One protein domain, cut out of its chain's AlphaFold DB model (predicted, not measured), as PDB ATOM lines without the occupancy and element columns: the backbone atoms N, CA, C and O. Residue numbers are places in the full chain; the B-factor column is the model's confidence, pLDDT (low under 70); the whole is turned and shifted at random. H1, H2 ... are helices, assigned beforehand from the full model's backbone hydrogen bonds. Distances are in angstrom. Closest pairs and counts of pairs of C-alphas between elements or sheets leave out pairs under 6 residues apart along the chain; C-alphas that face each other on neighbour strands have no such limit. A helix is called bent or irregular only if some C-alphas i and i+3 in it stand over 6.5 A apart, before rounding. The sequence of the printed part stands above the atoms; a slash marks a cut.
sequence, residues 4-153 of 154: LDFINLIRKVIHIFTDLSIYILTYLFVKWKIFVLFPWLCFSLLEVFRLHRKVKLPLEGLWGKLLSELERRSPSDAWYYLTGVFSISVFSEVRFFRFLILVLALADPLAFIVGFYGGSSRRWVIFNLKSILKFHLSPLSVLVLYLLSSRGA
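Overview. This is residues 4 to 153 of the 154 residues of the protein "Phosphatidate cytidylyltransferase" of bacterium 42_11 (UniProt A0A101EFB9). The longest helix, H6, kinked partway along, packs with residues 136 to 143 on H4, one member of an up-and-down bundle of H1, H2, H4 and H5a in which each runs against the one before it. H5b and the first part of H6 reach away from this bundle as two arms joined by a short turn, with residues 116 to 123 sticking out, while H3 and the long link after it lie at the end of the bundle where H2 ends and H4 begins. The printed part has 150 residues with six named helices, H1 to H6 along the chain, and no named strand; its class is all helix. It is compact, with a radius of gyration of the C-alphas of 16.9 A, and spans 49 by 41 by 27 A.

Arrangement. H6, residues 122 to 151, has a kink of 45 degrees near residue 137, yet it is neither bent nor irregular, but only just: C-alphas 136 and 139 are 6.5 A apart. With residues 136 to 143 alone it touches H4, residues 77 to 91, the same way at a shallow tilt of 20 degrees; the closest C-alphas are those of Ile 88 and Leu 143, 7.3 A apart. H4 is the hub, touching three other helices. It touches H2, residues 32 to 52, opposite ways at a steep tilt of 37 degrees, only just past shallow, closest at the C-alphas of Trp 40 and Leu 82, 5.8 A apart. H5, residues 94 to 117, was assigned as one helix by its hydrogen bonds, but it is bent: C-alphas 105 and 108 are 6.6 A apart, and its arms H5a, residues 94 to 105, and H5b, residues 108 to 117, stand at a shallow tilt of 31 degrees. H4 and H5a form a hairpin at 19 degrees but only just touch, with 3 pairs of C-alphas within 8 A, the closest those of Ser 89 and Phe 97 at 6.1 A. H1, residues 4 to 28, touches H5a with residues 15 to 26 alone, opposite ways at a shallow tilt of 18 degrees; the C-alphas of Ile 16 and Ala 105, the closest, are 5.0 A apart. H1 also touches H5b at a steep tilt of 40 degrees, closest at the C-alphas of Lys 12 and Asp 108, 7.2 A apart. H1 and H2 form a hairpin at a shallow tilt of 34.6 degrees, only just short of steep, with the C-alphas of Thr 26 and Trp 32 closest at 4.9 A. H1 and H4 are near each other, with 5 pairs of C-alphas within 10 A. H5b and H6 are close but not clearly touching, the C-alphas of Gly 115 and Trp 124 being closest at 7.8 A. H3, residues 60 to 63, touches no helix. Every O i to N i+4 pair is within hydrogen-bond range in H4, H5a and H5b, against 20 of 21 in H1, 16 of 17 in H2 and 23 of 26 in H6; H3 is too short for such a pair.

Along the chain. H6 is 42.2 A from first to last C-alpha and ends with C-alpha 151 at (147.403, 135.414, 154.979). H1 begins with C-alpha 4 at (144.697, 168.809, 187.299) and is 36.1 A long. H2 is 30.9 A long and H4 21.5 A. H5a, 16.2 A long, begins with C-alpha 94 at (145.207, 154.146, 153.860), and H5b is 14.3 A long. H3 is 5.3 A long.

Size, cuts and confidence. The two C-alphas farthest apart are those of Lys 56 and Ala 153, 52.5 A. Residues 116 to 123 stand free, as do residues 148 to 153, of which 148 to 151 belong to H6. The printed part has no cut. The link from H3 to H4, residues 64 to 76, is long. The mean pLDDT of the printed part is 74.2, and 50 residues are under 70, among them residues 111 to 153; the mean of H6 is 50.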
ATOM      1  N   LEU A   4     144.522 170.143 187.876       73.50
ATOM      2  CA  LEU A   4     144.697 168.809 187.299       73.50
ATOM      3  C   LEU A   4     143.598 168.455 186.285       73.50
ATOM      4  O   LEU A   4     143.906 167.954 185.203       73.50
ATOM      5  N   ASP A   5     142.335 168.759 186.589       72.38
ATOM      6  CA  ASP A   5     141.212 168.525 185.672       72.38
ATOM      7  C   ASP A   5     141.338 169.383 184.413       72.38
ATOM      8  O   ASP A   5     141.067 168.923 183.303       72.38
ATOM      9  N   PHE A   6     141.802 170.624 184.573       77.62
ATOM     10  CA  PHE A   6     142.063 171.533 183.462       77.62
ATOM     11  C   PHE A   6     143.187 171.040 182.549       77.62
ATOM     12  O   PHE A   6     143.015 171.005 181.330       77.62
ATOM     13  N   ILE A   7     144.304 170.581 183.118       77.38
ATOM     14  CA  ILE A   7     145.408 169.985 182.350       77.38
ATOM     15  C   ILE A   7     144.934 168.737 181.594       77.38
ATOM     16  O   ILE A   7     145.241 168.578 180.412       77.38
ATOM     17  N   ASN A   8     144.146 167.874 182.238       77.31
ATOM     18  CA  ASN A   8     143.597 166.676 181.604       77.31
ATOM     19  C   ASN A   8     142.634 167.008 180.459       77.31
ATOM     20  O   ASN A   8     142.675 166.348 179.420       77.31
ATOM     21  N   LEU A   9     141.797 168.037 180.615       79.56
ATOM     22  CA  LEU A   9     140.931 168.509 179.536       79.56
ATOM     23  C   LEU A   9     141.760 169.010 178.347       79.56
ATOM     24  O   LEU A   9     141.487 168.623 177.214       79.56
ATOM     25  N   ILE A  10     142.808 169.802 178.599       83.00
ATOM     26  CA  ILE A  10     143.719 170.276 177.548       83.00
ATOM     27  C   ILE A  10     144.381 169.100 176.823       83.00
ATOM     28  O   ILE A  10     144.379 169.085 175.593       83.00
ATOM     29  N   ARG A  11     144.903 168.097 177.547       80.00
ATOM     30  CA  ARG A  11     145.515 166.899 176.935       80.00
ATOM     31  C   ARG A  11     144.543 166.203 175.977       80.00
ATOM     32  O   ARG A  11     144.931 165.882 174.858       80.00
ATOM     33  N   LYS A  12     143.275 166.046 176.373       81.50
ATOM     34  CA  LYS A  12     142.229 165.439 175.529       81.50
ATOM     35  C   LYS A  12     141.900 166.275 174.296       81.50
ATOM     36  O   LYS A  12     141.779 165.730 173.207       81.50
ATOM     37  N   VAL A  13     141.776 167.592 174.450       84.06
ATOM     38  CA  VAL A  13     141.517 168.495 173.316       84.06
ATOM     39  C   VAL A  13     142.667 168.432 172.310       84.06
ATOM     40  O   VAL A  13     142.419 168.312 171.111       84.06
ATOM     41  N   ILE A  14     143.916 168.447 172.788       85.25
ATOM     42  CA  ILE A  14     145.102 168.298 171.936       85.25
ATOM     43  C   ILE A  14     145.082 166.947 171.216       85.25
ATOM     44  O   ILE A  14     145.359 166.907 170.019       85.25
ATOM     45  N   HIS A  15     144.733 165.861 171.911       83.19
ATOM     46  CA  HIS A  15     144.637 164.525 171.324       83.19
ATOM     47  C   HIS A  15     143.612 164.474 170.180       83.19
ATOM     48  O   HIS A  15     143.980 164.198 169.042       83.19
ATOM     49  N   ILE A  16     142.366 164.885 170.440       84.88
ATOM     50  CA  ILE A  16     141.291 164.922 169.433       84.88
ATOM     51  C   ILE A  16     141.697 165.777 168.225       84.88
ATOM     52  O   ILE A  16     141.500 165.379 167.074       84.88
ATOM     53  N   PHE A  17     142.279 166.954 168.472       87.75
ATOM     54  CA  PHE A  17     142.709 167.846 167.398       87.75
ATOM     55  C   PHE A  17     143.849 167.243 166.570       87.75
ATOM     56  O   PHE A  17     143.866 167.389 165.346       87.75
ATOM     57  N   THR A  18     144.781 166.544 167.219       86.69
ATOM     58  CA  THR A  18     145.881 165.839 166.549       86.69
ATOM     59  C   THR A  18     145.336 164.741 165.642       86.69
ATOM     60  O   THR A  18     145.720 164.674 164.475       86.69
ATOM     61  N   ASP A  19     144.387 163.943 166.125       88.25
ATOM     62  CA  ASP A  19     143.832 162.816 165.374       88.25
ATOM     63  C   ASP A  19     143.027 163.284 164.167       88.25
ATOM     64  O   ASP A  19     143.223 162.796 163.052       88.25
ATOM     65  N   LEU A  20     142.178 164.296 164.358       89.75
ATOM     66  CA  LEU A  20     141.436 164.928 163.269       89.75
ATOM     67  C   LEU A  20     142.376 165.558 162.239       89.75
ATOM     68  O   LEU A  20     142.145 165.424 161.038       89.75
ATOM     69  N   SER A  21     143.456 166.200 162.688       90.25
ATOM     70  CA  SER A  21     144.461 166.768 161.789       90.25
ATOM     71  C   SER A  21     145.135 165.676 160.962       90.25
ATOM     72  O   SER A  21     145.192 165.790 159.739       90.25
ATOM     73  N   ILE A  22     145.580 164.581 161.588       89.50
ATOM     74  CA  ILE A  22     146.168 163.432 160.883       89.50
ATOM     75  C   ILE A  22     145.162 162.851 159.884       89.50
ATOM     76  O   ILE A  22     145.512 162.629 158.723       89.50
ATOM     77  N   TYR A  23     143.909 162.659 160.301       91.19
ATOM     78  CA  TYR A  23     142.837 162.160 159.445       91.19
ATOM     79  C   TYR A  23     142.656 163.041 158.204       91.19
ATOM     80  O   TYR A  23     142.771 162.540 157.085       91.19
ATOM     81  N   ILE A  24     142.460 164.353 158.376       91.25
ATOM     82  CA  ILE A  24     142.278 165.313 157.275       91.25
ATOM     83  C   ILE A  24     143.506 165.331 156.359       91.25
ATOM     84  O   ILE A  24     143.369 165.239 155.137       91.25
ATOM     85  N   LEU A  25     144.716 165.375 156.924       89.44
ATOM     86  CA  LEU A  25     145.960 165.370 156.152       89.44
ATOM     87  C   LEU A  25     146.095 164.116 155.282       89.44
ATOM     88  O   LEU A  25     146.614 164.202 154.167       89.44
ATOM     89  N   THR A  26     145.575 162.966 155.726       91.69
ATOM     90  CA  THR A  26     145.593 161.761 154.885       91.69
ATOM     91  C   THR A  26     144.721 161.867 153.638       91.69
ATOM     92  O   THR A  26     144.974 161.135 152.682       91.69
ATOM     93  N   TYR A  27     143.700 162.732 153.622       88.94
ATOM     94  CA  TYR A  27     142.887 163.005 152.432       88.94
ATOM     95  C   TYR A  27     143.537 164.032 151.513       88.94
ATOM     96  O   TYR A  27     143.439 163.898 150.296       88.94
ATOM     97  N   LEU A  28     144.204 165.033 152.088       90.31
ATOM     98  CA  LEU A  28     144.790 166.137 151.331       90.31
ATOM     99  C   LEU A  28     146.091 165.753 150.617       90.31
ATOM    100  O   LEU A  28     146.399 166.311 149.566       90.31
ATOM    101  N   PHE A  29     146.858 164.801 151.157       87.44
ATOM    102  CA  PHE A  29     148.196 164.497 150.656       87.44
ATOM    103  C   PHE A  29     148.358 163.052 150.183       87.44
ATOM    104  O   PHE A  29     148.176 162.098 150.937       87.44
ATOM    105  N   VAL A  30     148.848 162.887 148.949       81.56
ATOM    106  CA  VAL A  30     149.193 161.572 148.373       81.56
ATOM    107  C   VAL A  30     150.281 160.872 149.200       81.56
ATOM    108  O   VAL A  30     150.211 159.669 149.442       81.56
ATOM    109  N   LYS A  31     151.266 161.630 149.704       86.19
ATOM    110  CA  LYS A  31     152.365 161.128 150.549       86.19
ATOM    111  C   LYS A  31     152.065 161.268 152.049       86.19
ATOM    112  O   LYS A  31     152.930 161.671 152.824       86.19
ATOM    113  N   TRP A  32     150.846 160.924 152.467       86.62
ATOM    114  CA  TRP A  32     150.362 161.063 153.848       86.62
ATOM    115  C   TRP A  32     151.266 160.415 154.912       86.62
ATOM    116  O   TRP A  32     151.380 160.942 156.013       86.62
ATOM    117  N   LYS A  33     151.978 159.325 154.587       88.50
ATOM    118  CA  LYS A  33     152.903 158.662 155.526       88.50
ATOM    119  C   LYS A  33     154.027 159.583 156.016       88.50
ATOM    120  O   LYS A  33     154.459 159.448 157.155       88.50
ATOM    121  N   ILE A  34     154.467 160.550 155.203       86.94
ATOM    122  CA  ILE A  34     155.487 161.536 155.606       86.94
ATOM    123  C   ILE A  34     154.956 162.428 156.735       86.94
ATOM    124  O   ILE A  34     155.692 162.734 157.669       86.94
ATOM    125  N   PHE A  35     153.670 162.781 156.693       85.56
ATOM    126  CA  PHE A  35     153.018 163.597 157.720       85.56
ATOM    127  C   PHE A  35     152.824 162.864 159.044       85.56
ATOM    128  O   PHE A  35     152.597 163.512 160.054       85.56
ATOM    129  N   VAL A  36     152.934 161.536 159.056       88.50
ATOM    130  CA  VAL A  36     152.950 160.740 160.290       88.50
ATOM    131  C   VAL A  36     154.388 160.508 160.757       88.50
ATOM    132  O   VAL A  36     154.697 160.665 161.938       88.50
ATOM    133  N   LEU A  37     155.287 160.193 159.821       91.88
ATOM    134  CA  LEU A  37     156.700 159.933 160.091       91.88
ATOM    135  C   LEU A  37     157.413 161.153 160.681       91.88
ATOM    136  O   LEU A  37     158.153 161.011 161.648       91.88
ATOM    137  N   PHE A  38     157.218 162.338 160.098       90.19
ATOM    138  CA  PHE A  38     157.942 163.536 160.517       90.19
ATOM    139  C   PHE A  38     157.611 163.939 161.966       90.19
ATOM    140  O   PHE A  38     158.549 164.041 162.762       90.19
ATOM    141  N   PRO A  39     156.330 164.064 162.379       88.44
ATOM    142  CA  PRO A  39     155.992 164.292 163.781       88.44
ATOM    143  C   PRO A  39     156.510 163.197 164.709       88.44
ATOM    144  O   PRO A  39     157.033 163.519 165.773       88.44
ATOM    145  N   TRP A  40     156.424 161.921 164.307       93.25
ATOM    146  CA  TRP A  40     156.930 160.809 165.114       93.25
ATOM    147  C   TRP A  40     158.449 160.886 165.331       93.25
ATOM    148  O   TRP A  40     158.910 160.700 166.458       93.25
ATOM    149  N   LEU A  41     159.227 161.217 164.296       92.56
ATOM    150  CA  LEU A  41     160.675 161.415 164.405       92.56
ATOM    151  C   LEU A  41     161.011 162.593 165.321       92.56
ATOM    152  O   LEU A  41     161.829 162.446 166.228       92.56
ATOM    153  N   CYS A  42     160.365 163.745 165.120       90.12
ATOM    154  CA  CYS A  42     160.575 164.923 165.960       90.12
ATOM    155  C   CYS A  42     160.259 164.629 167.431       90.12
ATOM    156  O   CYS A  42     161.078 164.930 168.300       90.12
ATOM    157  N   PHE A  43     159.115 163.995 167.713       88.56
ATOM    158  CA  PHE A  43     158.742 163.611 169.075       88.56
ATOM    159  C   PHE A  43     159.684 162.570 169.665       88.56
ATOM    160  O   PHE A  43     160.064 162.695 170.821       88.56
ATOM    161  N   SER A  44     160.104 161.569 168.891       91.06
ATOM    162  CA  SER A  44     161.034 160.545 169.373       91.06
ATOM    163  C   SER A  44     162.394 161.130 169.731       91.06
ATOM    164  O   SER A  44     162.950 160.789 170.770       91.06
ATOM    165  N   LEU A  45     162.913 162.057 168.922       89.69
ATOM    166  CA  LEU A  45     164.148 162.770 169.245       89.69
ATOM    167  C   LEU A  45     163.992 163.595 170.523       89.69
ATOM    168  O   LEU A  45     164.827 163.481 171.419       89.69
ATOM    169  N   LEU A  46     162.916 164.383 170.632       87.94
ATOM    170  CA  LEU A  46     162.617 165.152 171.843       87.94
ATOM    171  C   LEU A  46     162.530 164.249 173.074       87.94
ATOM    172  O   LEU A  46     163.086 164.588 174.115       87.94
ATOM    173  N   GLU A  47     161.904 163.085 172.940       88.12
ATOM    174  CA  GLU A  47     161.735 162.136 174.030       88.12
ATOM    175  C   GLU A  47     163.057 161.514 174.475       88.12
ATOM    176  O   GLU A  47     163.352 161.449 175.670       88.12
ATOM    177  N   VAL A  48     163.907 161.131 173.520       88.81
ATOM    178  CA  VAL A  48     165.259 160.644 173.810       88.81
ATOM    179  C   VAL A  48     166.066 161.719 174.529       88.81
ATOM    180  O   VAL A  48     166.689 161.418 175.550       88.81
ATOM    181  N   PHE A  49     166.030 162.968 174.051       84.81
ATOM    182  CA  PHE A  49     166.721 164.075 174.711       84.81
ATOM    183  C   PHE A  49     166.185 164.326 176.117       84.81
ATOM    184  O   PHE A  49     166.986 164.493 177.032       84.81
ATOM    185  N   ARG A  50     164.864 164.299 176.304       86.75
ATOM    186  CA  ARG A  50     164.216 164.504 177.602       86.75
ATOM    187  C   ARG A  50     164.626 163.447 178.623       86.75
ATOM    188  O   ARG A  50     164.866 163.776 179.781       86.75
ATOM    189  N   LEU A  51     164.700 162.185 178.201       85.00
ATOM    190  CA  LEU A  51     165.046 161.067 179.079       85.00
ATOM    191  C   LEU A  51     166.553 160.987 179.363       85.00
ATOM    192  O   LEU A  51     166.941 160.655 180.481       85.00
ATOM    193  N   HIS A  52     167.407 161.308 178.386       83.00
ATOM    194  CA  HIS A  52     168.866 161.192 178.534       83.00
ATOM    195  C   HIS A  52     169.540 162.447 179.085       83.00
ATOM    196  O   HIS A  52     170.591 162.357 179.719       83.00
ATOM    197  N   ARG A  53     168.990 163.634 178.824       65.25
ATOM    198  CA  ARG A  53     169.585 164.901 179.240       65.25
ATOM    199  C   ARG A  53     168.617 165.626 180.164       65.25
ATOM    200  O   ARG A  53     167.558 166.061 179.739       65.25
ATOM    201  N   LYS A  54     169.050 165.891 181.404       62.12
ATOM    202  CA  LYS A  54     168.419 166.872 182.320       62.12
ATOM    203  C   LYS A  54     168.584 168.325 181.828       62.12
ATOM    204  O   LYS A  54     168.684 169.252 182.629       62.12
ATOM    205  N   VAL A  55     168.736 168.524 180.523       64.12
ATOM    206  CA  VAL A  55     168.913 169.838 179.915       64.12
ATOM    207  C   VAL A  55     167.530 170.377 179.615       64.12
ATOM    208  O   VAL A  55     166.696 169.643 179.088       64.12
ATOM    209  N   LYS A  56     167.309 171.656 179.934       67.56
ATOM    210  CA  LYS A  56     166.042 172.300 179.620       67.56
ATOM    211  C   LYS A  56     165.804 172.267 178.115       67.56
ATOM    212  O   LYS A  56     166.587 172.840 177.356       67.56
ATOM    213  N   LEU A  57     164.747 171.595 177.691       74.81
ATOM    214  CA  LEU A  57     164.377 171.510 176.288       74.81
ATOM    215  C   LEU A  57     163.663 172.799 175.850       74.81
ATOM    216  O   LEU A  57     162.998 173.460 176.658       74.81
ATOM    217  N   PRO A  58     163.766 173.180 174.566       67.69
ATOM    218  CA  PRO A  58     162.989 174.294 174.048       67.69
ATOM    219  C   PRO A  58     161.496 174.026 174.286       67.69
ATOM    220  O   PRO A  58     161.002 172.916 174.083       67.69
ATOM    221  N   LEU A  59     160.785 175.053 174.760       70.88
ATOM    222  CA  LEU A  59     159.354 175.004 175.089       70.88
ATOM    223  C   LEU A  59     158.976 174.070 176.257       70.88
ATOM    224  O   LEU A  59     157.786 173.886 176.506       70.88
ATOM    225  N   GLU A  60     159.933 173.545 177.031       73.75
ATOM    226  CA  GLU A  60     159.649 172.672 178.186       73.75
ATOM    227  C   GLU A  60     158.742 173.337 179.228       73.75
ATOM    228  O   GLU A  60     157.954 172.670 179.888       73.75
ATOM    229  N   GLY A  61     158.755 174.667 179.333       74.44
ATOM    230  CA  GLY A  61     157.817 175.389 180.195       74.44
ATOM    231  C   GLY A  61     156.339 175.221 179.806       74.44
ATOM    232  O   GLY A  61     155.475 175.331 180.677       74.44
ATOM    233  N   LEU A  62     156.050 174.951 178.527       71.19
ATOM    234  CA  LEU A  62     154.696 174.745 178.002       71.19
ATOM    235  C   LEU A  62     154.283 173.277 178.104       71.19
ATOM    236  O   LEU A  62     153.251 172.976 178.696       71.19
ATOM    237  N   TRP A  63     155.094 172.359 177.574       75.19
ATOM    238  CA  TRP A  63     154.732 170.939 177.534       75.19
ATOM    239  C   TRP A  63     155.160 170.164 178.787       75.19
ATOM    240  O   TRP A  63     154.498 169.205 179.167       75.19
ATOM    241  N   GLY A  64     156.196 170.597 179.506       75.12
ATOM    242  CA  GLY A  64     156.640 169.955 180.749       75.12
ATOM    243  C   GLY A  64     155.626 170.078 181.889       75.12
ATOM    244  O   GLY A  64     155.618 169.254 182.802       75.12
ATOM    245  N   LYS A  65     154.719 171.065 181.818       77.94
ATOM    246  CA  LYS A  65     153.553 171.173 182.712       77.94
ATOM    247  C   LYS A  65     152.448 170.165 182.389       77.94
ATOM    248  O   LYS A  65     151.626 169.893 183.255       77.94
ATOM    249  N   LEU A  66     152.422 169.632 181.165       76.25
ATOM    250  CA  LEU A  66     151.451 168.625 180.730       76.25
ATOM    251  C   LEU A  66     151.881 167.201 181.111       76.25
ATOM    252  O   LEU A  66     151.046 166.302 181.074       76.25
ATOM    253  N   LEU A  67     153.154 166.997 181.471       76.12
ATOM    254  CA  LEU A  67     153.669 165.699 181.901       76.12
ATOM    255  C   LEU A  67     153.313 165.406 183.357       76.12
ATOM    256  O   LEU A  67     153.591 166.207 184.260       76.12
ATOM    257  N   SER A  68     152.799 164.203 183.587       73.38
ATOM    258  CA  SER A  68     152.676 163.631 184.926       73.38
ATOM    259  C   SER A  68     154.050 163.368 185.560       73.38
ATOM    260  O   SER A  68     155.075 163.291 184.881       73.38
ATOM    261  N   GLU A  69     154.092 163.203 186.885       73.75
ATOM    262  CA  GLU A  69     155.340 162.890 187.600       73.75
ATOM    263  C   GLU A  69     156.007 161.601 187.106       73.75
ATOM    264  O   GLU A  69     157.237 161.524 187.067       73.75
ATOM    265  N   LEU A  70     155.206 160.615 186.691       72.56
ATOM    266  CA  LEU A  70     155.698 159.356 186.145       72.56
ATOM    267  C   LEU A  70     156.330 159.573 184.762       72.56
ATOM    268  O   LEU A  70     157.483 159.201 184.538       72.56
ATOM    269  N   GLU A  71     155.623 160.283 183.878       75.94
ATOM    270  CA  GLU A  71     156.101 160.605 182.529       75.94
ATOM    271  C   GLU A  71     157.360 161.476 182.550       75.94
ATOM    272  O   GLU A  71     158.101 161.495 181.577       75.94
ATOM    273  N   ARG A  72     157.690 162.161 183.651       77.88
ATOM    274  CA  ARG A  72     158.982 162.864 183.771       77.88
ATOM    275  C   ARG A  72     160.187 161.925 183.752       77.88
ATOM    276  O   ARG A  72     161.282 162.386 183.442       77.88
ATOM    277  N   ARG A  73     160.011 160.640 184.077       79.94
ATOM    278  CA  ARG A  73     161.096 159.643 184.162       79.94
ATOM    279  C   ARG A  73     160.958 158.488 183.169       79.94
ATOM    280  O   ARG A  73     161.922 157.757 182.977       79.94
ATOM    281  N   SER A  74     159.795 158.322 182.551       84.00
ATOM    282  CA  SER A  74     159.516 157.300 181.537       84.00
ATOM    283  C   SER A  74     159.089 157.943 180.219       84.00
ATOM    284  O   SER A  74     158.736 159.121 180.227       84.00
ATOM    285  N   PRO A  75     159.070 157.210 179.091       83.38
ATOM    286  CA  PRO A  75     158.387 157.684 177.895       83.38
ATOM    287  C   PRO A  75     156.942 158.096 178.216       83.38
ATOM    288  O   PRO A  75     156.290 157.495 179.073       83.38
ATOM    289  N   SER A  76     156.493 159.156 177.560       83.56
ATOM    290  CA  SER A  76     155.206 159.815 177.726       83.56
ATOM    291  C   SER A  76     154.112 159.077 176.974       83.56
ATOM    292  O   SER A  76     154.368 158.427 175.953       83.56
ATOM    293  N   ASP A  77     152.872 159.241 177.428       80.31
ATOM    294  CA  ASP A  77     151.709 158.652 176.760       80.31
ATOM    295  C   ASP A  77     151.610 159.142 175.305       80.31
ATOM    296  O   ASP A  77     151.275 158.384 174.396       80.31
ATOM    297  N   ALA A  78     151.981 160.406 175.060       83.81
ATOM    298  CA  ALA A  78     152.012 161.004 173.728       83.81
ATOM    299  C   ALA A  78     153.019 160.311 172.793       83.81
ATOM    300  O   ALA A  78     152.728 160.106 171.611       83.81
ATOM    301  N   TRP A  79     154.188 159.919 173.309       87.69
ATOM    302  CA  TRP A  79     155.180 159.184 172.527       87.69
ATOM    303  C   TRP A  79     154.701 157.768 172.183       87.69
ATOM    304  O   TRP A  79     154.831 157.338 171.032       87.69
ATOM    305  N   TYR A  80     154.093 157.059 173.143       86.19
ATOM    306  CA  TYR A  80     153.489 155.746 172.887       86.19
ATOM    307  C   TYR A  80     152.371 155.831 171.850       86.19
ATOM    308  O   TYR A  80     152.341 155.037 170.908       86.19
ATOM    309  N   TYR A  81     151.503 156.835 171.977       85.62
ATOM    310  CA  TYR A  81     150.437 157.103 171.025       85.62
ATOM    311  C   TYR A  81     150.973 157.298 169.598       85.62
ATOM    312  O   TYR A  81     150.589 156.564 168.685       85.62
ATOM    313  N   LEU A  82     151.916 158.229 169.407       87.69
ATOM    314  CA  LEU A  82     152.503 158.499 168.092       87.69
ATOM    315  C   LEU A  82     153.228 157.281 167.519       87.69
ATOM    316  O   LEU A  82     153.183 157.058 166.312       87.69
ATOM    317  N   THR A  83     153.871 156.476 168.364       89.31
ATOM    318  CA  THR A  83     154.517 155.226 167.937       89.31
ATOM    319  C   THR A  83     153.495 154.204 167.450       89.31
ATOM    320  O   THR A  83     153.725 153.546 166.432       89.31
ATOM    321  N   GLY A  84     152.339 154.105 168.112       86.44
ATOM    322  CA  GLY A  84     151.211 153.298 167.652       86.44
ATOM    323  C   GLY A  84     150.683 153.774 166.299       86.44
ATOM    324  O   GLY A  84     150.620 152.988 165.354       86.44
ATOM    325  N   VAL A  85     150.387 155.071 166.172       88.69
ATOM    326  CA  VAL A  85     149.923 155.687 164.917       88.69
ATOM    327  C   VAL A  85     150.919 155.458 163.782       88.69
ATOM    328  O   VAL A  85     150.534 155.016 162.697       88.69
ATOM    329  N   PHE A  86     152.208 155.698 164.028       91.12
ATOM    330  CA  PHE A  86     153.259 155.458 163.047       91.12
ATOM    331  C   PHE A  86     153.314 153.988 162.630       91.12
ATOM    332  O   PHE A  86     153.276 153.694 161.435       91.12
ATOM    333  N   SER A  87     153.314 153.060 163.587       87.00
ATOM    334  CA  SER A  87     153.346 151.622 163.297       87.00
ATOM    335  C   SER A  87     152.166 151.206 162.417       87.00
ATOM    336  O   SER A  87     152.359 150.605 161.361       87.00
ATOM    337  N   ILE A  88     150.942 151.604 162.775       86.38
ATOM    338  CA  ILE A  88     149.745 151.317 161.972       86.38
ATOM    339  C   ILE A  88     149.891 151.930 160.572       86.38
ATOM    340  O   ILE A  88     149.584 151.263 159.585       86.38
ATOM    341  N   SER A  89     150.410 153.158 160.449       90.06
ATOM    342  CA  SER A  89     150.599 153.825 159.149       90.06
ATOM    343  C   SER A  89     151.547 153.077 158.204       90.06
ATOM    344  O   SER A  89     151.386 153.118 156.979       90.06
ATOM    345  N   VAL A  90     152.542 152.379 158.756       88.62
ATOM    346  CA  VAL A  90     153.509 151.603 157.978       88.62
ATOM    347  C   VAL A  90     152.848 150.343 157.429       88.62
ATOM    348  O   VAL A  90     152.972 150.085 156.230       88.62
ATOM    349  N   PHE A  91     152.108 149.617 158.270       85.12
ATOM    350  CA  PHE A  91     151.620 148.268 157.965       85.12
ATOM    351  C   PHE A  91     150.203 148.193 157.389       85.12
ATOM    352  O   PHE A  91     149.807 147.125 156.928       85.12
ATOM    353  N   SER A  92     149.433 149.282 157.403       83.12
ATOM    354  CA  SER A  92     148.044 149.269 156.935       83.12
ATOM    355  C   SER A  92     147.811 150.044 155.642       83.12
ATOM    356  O   SER A  92     148.532 150.982 155.285       83.12
ATOM    357  N   GLU A  93     146.749 149.654 154.940       87.81
ATOM    358  CA  GLU A  93     146.194 150.431 153.841       87.81
ATOM    359  C   GLU A  93     145.608 151.756 154.340       87.81
ATOM    360  O   GLU A  93     145.044 151.843 155.431       87.81
ATOM    361  N   VAL A  94     145.656 152.790 153.497       89.12
ATOM    362  CA  VAL A  94     145.207 154.146 153.860       89.12
ATOM    363  C   VAL A  94     143.751 154.195 154.345       89.12
ATOM    364  O   VAL A  94     143.429 154.968 155.241       89.12
ATOM    365  N   ARG A  95     142.861 153.358 153.788       88.88
ATOM    366  CA  ARG A  95     141.448 153.294 154.203       88.88
ATOM    367  C   ARG A  95     141.314 152.776 155.634       88.88
ATOM    368  O   ARG A  95     140.581 153.361 156.425       88.88
ATOM    369  N   PHE A  96     142.053 151.719 155.963       85.88
ATOM    370  CA  PHE A  96     142.058 151.134 157.298       85.88
ATOM    371  C   PHE A  96     142.721 152.062 158.317       85.88
ATOM    372  O   PHE A  96     142.175 152.279 159.394       85.88
ATOM    373  N   PHE A  97     143.840 152.688 157.942       89.25
ATOM    374  CA  PHE A  97     144.494 153.710 158.755       89.25
ATOM    375  C   PHE A  97     143.533 154.854 159.112       89.25
ATOM    376  O   PHE A  97     143.384 155.193 160.281       89.25
ATOM    377  N   ARG A  98     142.830 155.410 158.117       90.62
ATOM    378  CA  ARG A  98     141.832 156.475 158.316       90.62
ATOM    379  C   ARG A  98     140.722 156.059 159.271       90.62
ATOM    380  O   ARG A  98     140.376 156.827 160.161       90.62
ATOM    381  N   PHE A  99     140.184 154.855 159.087       86.62
ATOM    382  CA  PHE A  99     139.165 154.311 159.978       86.62
ATOM    383  C   PHE A  99     139.680 154.218 161.418       86.62
ATOM    384  O   PHE A  99     139.014 154.690 162.334       86.62
ATOM    385  N   LEU A 100     140.887 153.683 161.617       85.81
ATOM    386  CA  LEU A 100     141.486 153.576 162.945       85.81
ATOM    387  C   LEU A 100     141.723 154.940 163.592       85.81
ATOM    388  O   LEU A 100     141.357 155.109 164.747       85.81
ATOM    389  N   ILE A 101     142.263 155.923 162.867       89.06
ATOM    390  CA  ILE A 101     142.457 157.281 163.402       89.06
ATOM    391  C   ILE A 101     141.125 157.919 163.797       89.06
ATOM    392  O   ILE A 101     141.042 158.558 164.837       89.06
ATOM    393  N   LEU A 102     140.065 157.709 163.015       85.81
ATOM    394  CA  LEU A 102     138.738 158.213 163.361       85.81
ATOM    395  C   LEU A 102     138.185 157.543 164.629       85.81
ATOM    396  O   LEU A 102     137.603 158.216 165.478       85.81
ATOM    397  N   VAL A 103     138.386 156.231 164.780       82.94
ATOM    398  CA  VAL A 103     138.012 155.501 166.000       82.94
ATOM    399  C   VAL A 103     138.803 156.015 167.205       82.94
ATOM    400  O   VAL A 103     138.201 156.234 168.254       82.94
ATOM    401  N   LEU A 104     140.113 156.247 167.059       82.19
ATOM    402  CA  LEU A 104     140.972 156.820 168.103       82.19
ATOM    403  C   LEU A 104     140.475 158.216 168.522       82.19
ATOM    404  O   LEU A 104     140.190 158.422 169.702       82.19
ATOM    405  N   ALA A 105     140.210 159.096 167.550       83.31
ATOM    406  CA  ALA A 105     139.726 160.458 167.783       83.31
ATOM    407  C   ALA A 105     138.402 160.509 168.562       83.31
ATOM    408  O   ALA A 105     138.153 161.441 169.327       83.31
ATOM    409  N   LEU A 106     137.520 159.531 168.328       77.50
ATOM    410  CA  LEU A 106     136.186 159.478 168.923       77.50
ATOM    411  C   LEU A 106     136.148 158.715 170.249       77.50
ATOM    412  O   LEU A 106     135.296 159.007 171.088       77.50
ATOM    413  N   ALA A 107     137.043 157.751 170.460       77.38
ATOM    414  CA  ALA A 107     137.015 156.898 171.643       77.38
ATOM    415  C   ALA A 107     137.178 157.693 172.943       77.38
ATOM    416  O   ALA A 107     136.422 157.475 173.887       77.38
ATOM    417  N   ASP A 108     138.109 158.642 172.975       69.81
ATOM    418  CA  ASP A 108     138.386 159.478 174.145       69.81
ATOM    419  C   ASP A 108     137.212 160.391 174.550       69.81
ATOM    420  O   ASP A 108     136.803 160.363 175.721       69.81
ATOM    421  N   PRO A 109     136.617 161.187 173.638       69.25
ATOM    422  CA  PRO A 109     135.435 161.976 173.971       69.25
ATOM    423  C   PRO A 109     134.227 161.099 174.316       69.25
ATOM    424  O   PRO A 109     133.497 161.432 175.250       69.25
ATOM    425  N   LEU A 110     134.036 159.950 173.656       71.12
ATOM    426  CA  LEU A 110     132.964 159.014 174.016       71.12
ATOM    427  C   LEU A 110     133.174 158.415 175.412       71.12
ATOM    428  O   LEU A 110     132.235 158.383 176.204       71.12
ATOM    429  N   ALA A 111     134.396 158.008 175.759       69.81
ATOM    430  CA  ALA A 111     134.726 157.512 177.093       69.81
ATOM    431  C   ALA A 111     134.527 158.593 178.166       69.81
ATOM    432  O   ALA A 111     134.058 158.299 179.266       69.81
ATOM    433  N   PHE A 112     134.835 159.854 177.846       67.00
ATOM    434  CA  PHE A 112     134.571 160.980 178.735       67.00
ATOM    435  C   PHE A 112     133.071 161.223 178.938       67.00
ATOM    436  O   PHE A 112     132.643 161.338 180.083       67.00
ATOM    437  N   ILE A 113     132.274 161.250 177.867       66.56
ATOM    438  CA  ILE A 113     130.812 161.414 177.940       66.56
ATOM    439  C   ILE A 113     130.201 160.271 178.756       66.56
ATOM    440  O   ILE A 113     129.457 160.518 179.704       66.56
ATOM    441  N   VAL A 114     130.565 159.023 178.454       66.62
ATOM    442  CA  VAL A 114     130.086 157.845 179.191       66.62
ATOM    443  C   VAL A 114     130.486 157.921 180.668       66.62
ATOM    444  O   VAL A 114     129.667 157.628 181.533       66.62
ATOM    445  N   GLY A 115     131.706 158.363 180.980       63.94
ATOM    446  CA  GLY A 115     132.158 158.552 182.361       63.94
ATOM    447  C   GLY A 115     131.446 159.692 183.099       63.94
ATOM    448  O   GLY A 115     131.170 159.563 184.289       63.94
ATOM    449  N   PHE A 116     131.123 160.787 182.404       63.41
ATOM    450  CA  PHE A 116     130.443 161.955 182.969       63.41
ATOM    451  C   PHE A 116     128.968 161.664 183.277       63.41
ATOM    452  O   PHE A 116     128.498 161.961 184.373       63.41
ATOM    453  N   TYR A 117     128.251 161.028 182.346       65.88
ATOM    454  CA  TYR A 117     126.834 160.682 182.517       65.88
ATOM    455  C   TYR A 117     126.611 159.359 183.274       65.88
ATOM    456  O   TYR A 117     125.533 159.150 183.825       65.88
ATOM    457  N   GLY A 118     127.607 158.469 183.329       57.25
ATOM    458  CA  GLY A 118     127.489 157.126 183.915       57.25
ATOM    459  C   GLY A 118     127.642 157.037 185.439       57.25
ATOM    460  O   GLY A 118     127.366 155.982 186.011       57.25
ATOM    461  N   GLY A 119     128.052 158.119 186.108       46.34
ATOM    462  CA  GLY A 119     128.201 158.178 187.565       46.34
ATOM    463  C   GLY A 119     129.417 157.412 188.116       46.34
ATOM    464  O   GLY A 119     129.804 156.344 187.640       46.34
ATOM    465  N   SER A 120     130.025 157.966 189.173       46.59
ATOM    466  CA  SER A 120     131.231 157.473 189.865       46.59
ATOM    467  C   SER A 120     131.001 156.152 190.621       46.59
ATOM    468  O   SER A 120     131.022 156.074 191.847       46.59
ATOM    469  N   SER A 121     130.755 155.064 189.897       48.78
ATOM    470  CA  SER A 121     130.798 153.713 190.449       48.78
ATOM    471  C   SER A 121     132.208 153.157 190.242       48.78
ATOM    472  O   SER A 121     132.664 153.008 189.110       48.78
ATOM    473  N   ARG A 122     132.904 152.812 191.338       46.00
ATOM    474  CA  ARG A 122     134.263 152.213 191.382       46.00
ATOM    475  C   ARG A 122     134.502 151.064 190.382       46.00
ATOM    476  O   ARG A 122     135.652 150.784 190.051       46.00
ATOM    477  N   ARG A 123     133.448 150.413 189.868       45.47
ATOM    478  CA  ARG A 123     133.534 149.386 188.812       45.47
ATOM    479  C   ARG A 123     133.951 149.945 187.442       45.47
ATOM    480  O   ARG A 123     134.624 149.240 186.694       45.47
ATOM    481  N   TRP A 124     133.633 151.201 187.134       47.75
ATOM    482  CA  TRP A 124     133.959 151.826 185.847       47.75
ATOM    483  C   TRP A 124     135.415 152.273 185.734       47.75
ATOM    484  O   TRP A 124     135.974 152.218 184.648       47.75
ATOM    485  N   VAL A 125     136.076 152.626 186.840       42.59
ATOM    486  CA  VAL A 125     137.513 152.971 186.839       42.59
ATOM    487  C   VAL A 125     138.374 151.753 186.472       42.59
ATOM    488  O   VAL A 125     139.319 151.868 185.693       42.59
ATOM    489  N   ILE A 126     137.996 150.559 186.945       41.75
ATOM    490  CA  ILE A 126     138.629 149.287 186.548       41.75
ATOM    491  C   ILE A 126     138.338 148.974 185.074       41.75
ATOM    492  O   ILE A 126     139.207 148.458 184.368       41.75
ATOM    493  N   PHE A 127     137.138 149.313 184.592       41.56
ATOM    494  CA  PHE A 127     136.790 149.189 183.178       41.56
ATOM    495  C   PHE A 127     137.602 150.160 182.314       41.56
ATOM    496  O   PHE A 127     138.086 149.749 181.274       41.56
ATOM    497  N   ASN A 128     137.854 151.389 182.773       46.94
ATOM    498  CA  ASN A 128     138.682 152.376 182.077       46.94
ATOM    499  C   ASN A 128     140.155 151.960 182.008       46.94
ATOM    500  O   ASN A 128     140.739 152.032 180.938       46.94
ATOM    501  N   LEU A 129     140.745 151.434 183.086       37.53
ATOM    502  CA  LEU A 129     142.115 150.898 183.051       37.53
ATOM    503  C   LEU A 129     142.236 149.673 182.134       37.53
ATOM    504  O   LEU A 129     143.174 149.588 181.345       37.53
ATOM    505  N   LYS A 130     141.267 148.746 182.181       37.16
ATOM    506  CA  LYS A 130     141.210 147.606 181.249       37.16
ATOM    507  C   LYS A 130     140.942 148.042 179.813       37.16
ATOM    508  O   LYS A 130     141.480 147.416 178.909       37.16
ATOM    509  N   SER A 131     140.137 149.076 179.595       39.88
ATOM    510  CA  SER A 131     139.846 149.625 178.273       39.88
ATOM    511  C   SER A 131     141.052 150.355 177.706       39.88
ATOM    512  O   SER A 131     141.358 150.095 176.559       39.88
ATOM    513  N   ILE A 132     141.793 151.140 178.496       43.91
ATOM    514  CA  ILE A 132     143.040 151.816 178.092       43.91
ATOM    515  C   ILE A 132     144.151 150.795 177.795       43.91
ATOM    516  O   ILE A 132     144.792 150.881 176.750       43.91
ATOM    517  N   LEU A 133     144.324 149.758 178.630       38.47
ATOM    518  CA  LEU A 133     145.243 148.648 178.323       38.47
ATOM    519  C   LEU A 133     144.809 147.882 177.068       38.47
ATOM    520  O   LEU A 133     145.640 147.556 176.221       38.47
ATOM    521  N   LYS A 134     143.502 147.641 176.907       40.78
ATOM    522  CA  LYS A 134     142.941 147.115 175.660       40.78
ATOM    523  C   LYS A 134     143.091 148.097 174.506       40.78
ATOM    524  O   LYS A 134     143.082 147.616 173.398       40.78
ATOM    525  N   PHE A 135     143.253 149.400 174.718       45.88
ATOM    526  CA  PHE A 135     143.367 150.427 173.675       45.88
ATOM    527  C   PHE A 135     144.800 150.621 173.172       45.88
ATOM    528  O   PHE A 135     145.006 151.076 172.058       45.88
ATOM    529  N   HIS A 136     145.807 150.272 173.976       44.56
ATOM    530  CA  HIS A 136     147.195 150.155 173.514       44.56
ATOM    531  C   HIS A 136     147.475 148.777 172.906       44.56
ATOM    532  O   HIS A 136     148.226 148.660 171.939       44.56
ATOM    533  N   LEU A 137     146.818 147.730 173.414       44.59
ATOM    534  CA  LEU A 137     146.865 146.397 172.816       44.59
ATOM    535  C   LEU A 137     145.920 146.255 171.611       44.59
ATOM    536  O   LEU A 137     146.189 145.413 170.760       44.59
ATOM    537  N   SER A 138     144.843 147.044 171.481       53.28
ATOM    538  CA  SER A 138     143.850 146.888 170.401       53.28
ATOM    539  C   SER A 138     144.413 147.201 169.030       53.28
ATOM    540  O   SER A 138     144.170 146.391 168.156       53.28
ATOM    541  N   PRO A 139     145.210 148.251 168.778       50.78
ATOM    542  CA  PRO A 139     145.657 148.530 167.425       50.78
ATOM    543  C   PRO A 139     146.694 147.501 166.982       50.78
ATOM    544  O   PRO A 139     146.683 147.081 165.831       50.78
ATOM    545  N   LEU A 140     147.533 147.025 167.911       51.94
ATOM    546  CA  LEU A 140     148.497 145.959 167.655       51.94
ATOM    547  C   LEU A 140     147.798 144.610 167.435       51.94
ATOM    548  O   LEU A 140     148.109 143.903 166.488       51.94
ATOM    549  N   SER A 141     146.821 144.260 168.272       51.44
ATOM    550  CA  SER A 141     146.054 143.012 168.147       51.44
ATOM    551  C   SER A 141     145.115 143.018 166.938       51.44
ATOM    552  O   SER A 141     145.006 142.007 166.255       51.44
ATOM    553  N   VAL A 142     144.512 144.157 166.604       57.88
ATOM    554  CA  VAL A 142     143.733 144.377 165.379       57.88
ATOM    555  C   VAL A 142     144.634 144.304 164.147       57.88
ATOM    556  O   VAL A 142     144.252 143.674 163.165       57.88
ATOM    557  N   LEU A 143     145.847 144.863 164.202       55.44
ATOM    558  CA  LEU A 143     146.844 144.711 163.143       55.44
ATOM    559  C   LEU A 143     147.277 143.244 162.983       55.44
ATOM    560  O   LEU A 143     147.329 142.749 161.864       55.44
ATOM    561  N   VAL A 144     147.538 142.531 164.083       61.53
ATOM    562  CA  VAL A 144     147.888 141.100 164.071       61.53
ATOM    563  C   VAL A 144     146.741 140.264 163.501       61.53
ATOM    564  O   VAL A 144     146.979 139.436 162.628       61.53
ATOM    565  N   LEU A 145     145.497 140.498 163.923       60.75
ATOM    566  CA  LEU A 145     144.318 139.807 163.390       60.75
ATOM    567  C   LEU A 145     144.099 140.105 161.903       60.75
ATOM    568  O   LEU A 145     143.806 139.188 161.142       60.75
ATOM    569  N   TYR A 146     144.292 141.351 161.470       61.66
ATOM    570  CA  TYR A 146     144.233 141.723 160.057       61.66
ATOM    571  C   TYR A 146     145.319 141.015 159.232       61.66
ATOM    572  O   TYR A 146     145.016 140.449 158.184       61.66
ATOM    573  N   LEU A 147     146.567 140.981 159.714       63.47
ATOM    574  CA  LEU A 147     147.680 140.291 159.049       63.47
ATOM    575  C   LEU A 147     147.502 138.765 159.013       63.47
ATOM    576  O   LEU A 147     147.918 138.121 158.052       63.47
ATOM    577  N   LEU A 148     146.889 138.173 160.040       65.19
ATOM    578  CA  LEU A 148     146.544 136.749 160.054       65.19
ATOM    579  C   LEU A 148     145.382 136.447 159.099       65.19
ATOM    580  O   LEU A 148     145.431 135.459 158.369       65.19
ATOM    581  N   SER A 149     144.373 137.319 159.050       59.69
ATOM    582  CA  SER A 149     143.232 137.184 158.140       59.69
ATOM    583  C   SER A 149     143.624 137.352 156.671       59.69
ATOM    584  O   SER A 149     143.061 136.668 155.824       59.69
ATOM    585  N   SER A 150     144.569 138.239 156.349       55.47
ATOM    586  CA  SER A 150     145.013 138.460 154.966       55.47
ATOM    587  C   SER A 150     145.938 137.357 154.442       55.47
ATOM    588  O   SER A 150     146.013 137.158 153.235       55.47
ATOM    589  N   ARG A 151     146.592 136.595 155.332       56.09
ATOM    590  CA  ARG A 151     147.403 135.414 154.979       56.09
ATOM    591  C   ARG A 151     146.598 134.122 154.809       56.09
ATOM    592  O   ARG A 151     147.104 133.192 154.203       56.09
ATOM    593  N   GLY A 152     145.378 134.050 155.343       50.81
ATOM    594  CA  GLY A 152     144.483 132.897 155.167       50.81
ATOM    595  C   GLY A 152     143.640 132.937 153.888       50.81
ATOM    596  O   GLY A 152     142.878 132.010 153.644       50.81
ATOM    597  N   ALA A 153     143.743 134.011 153.099       47.91
ATOM    598  CA  ALA A 153     142.974 134.228 151.872       47.91
ATOM    599  C   ALA A 153     143.775 133.945 150.581       47.91
ATOM    600  O   ALA A 153     143.335 134.338 149.501       47.91
TER     601      ALA A 153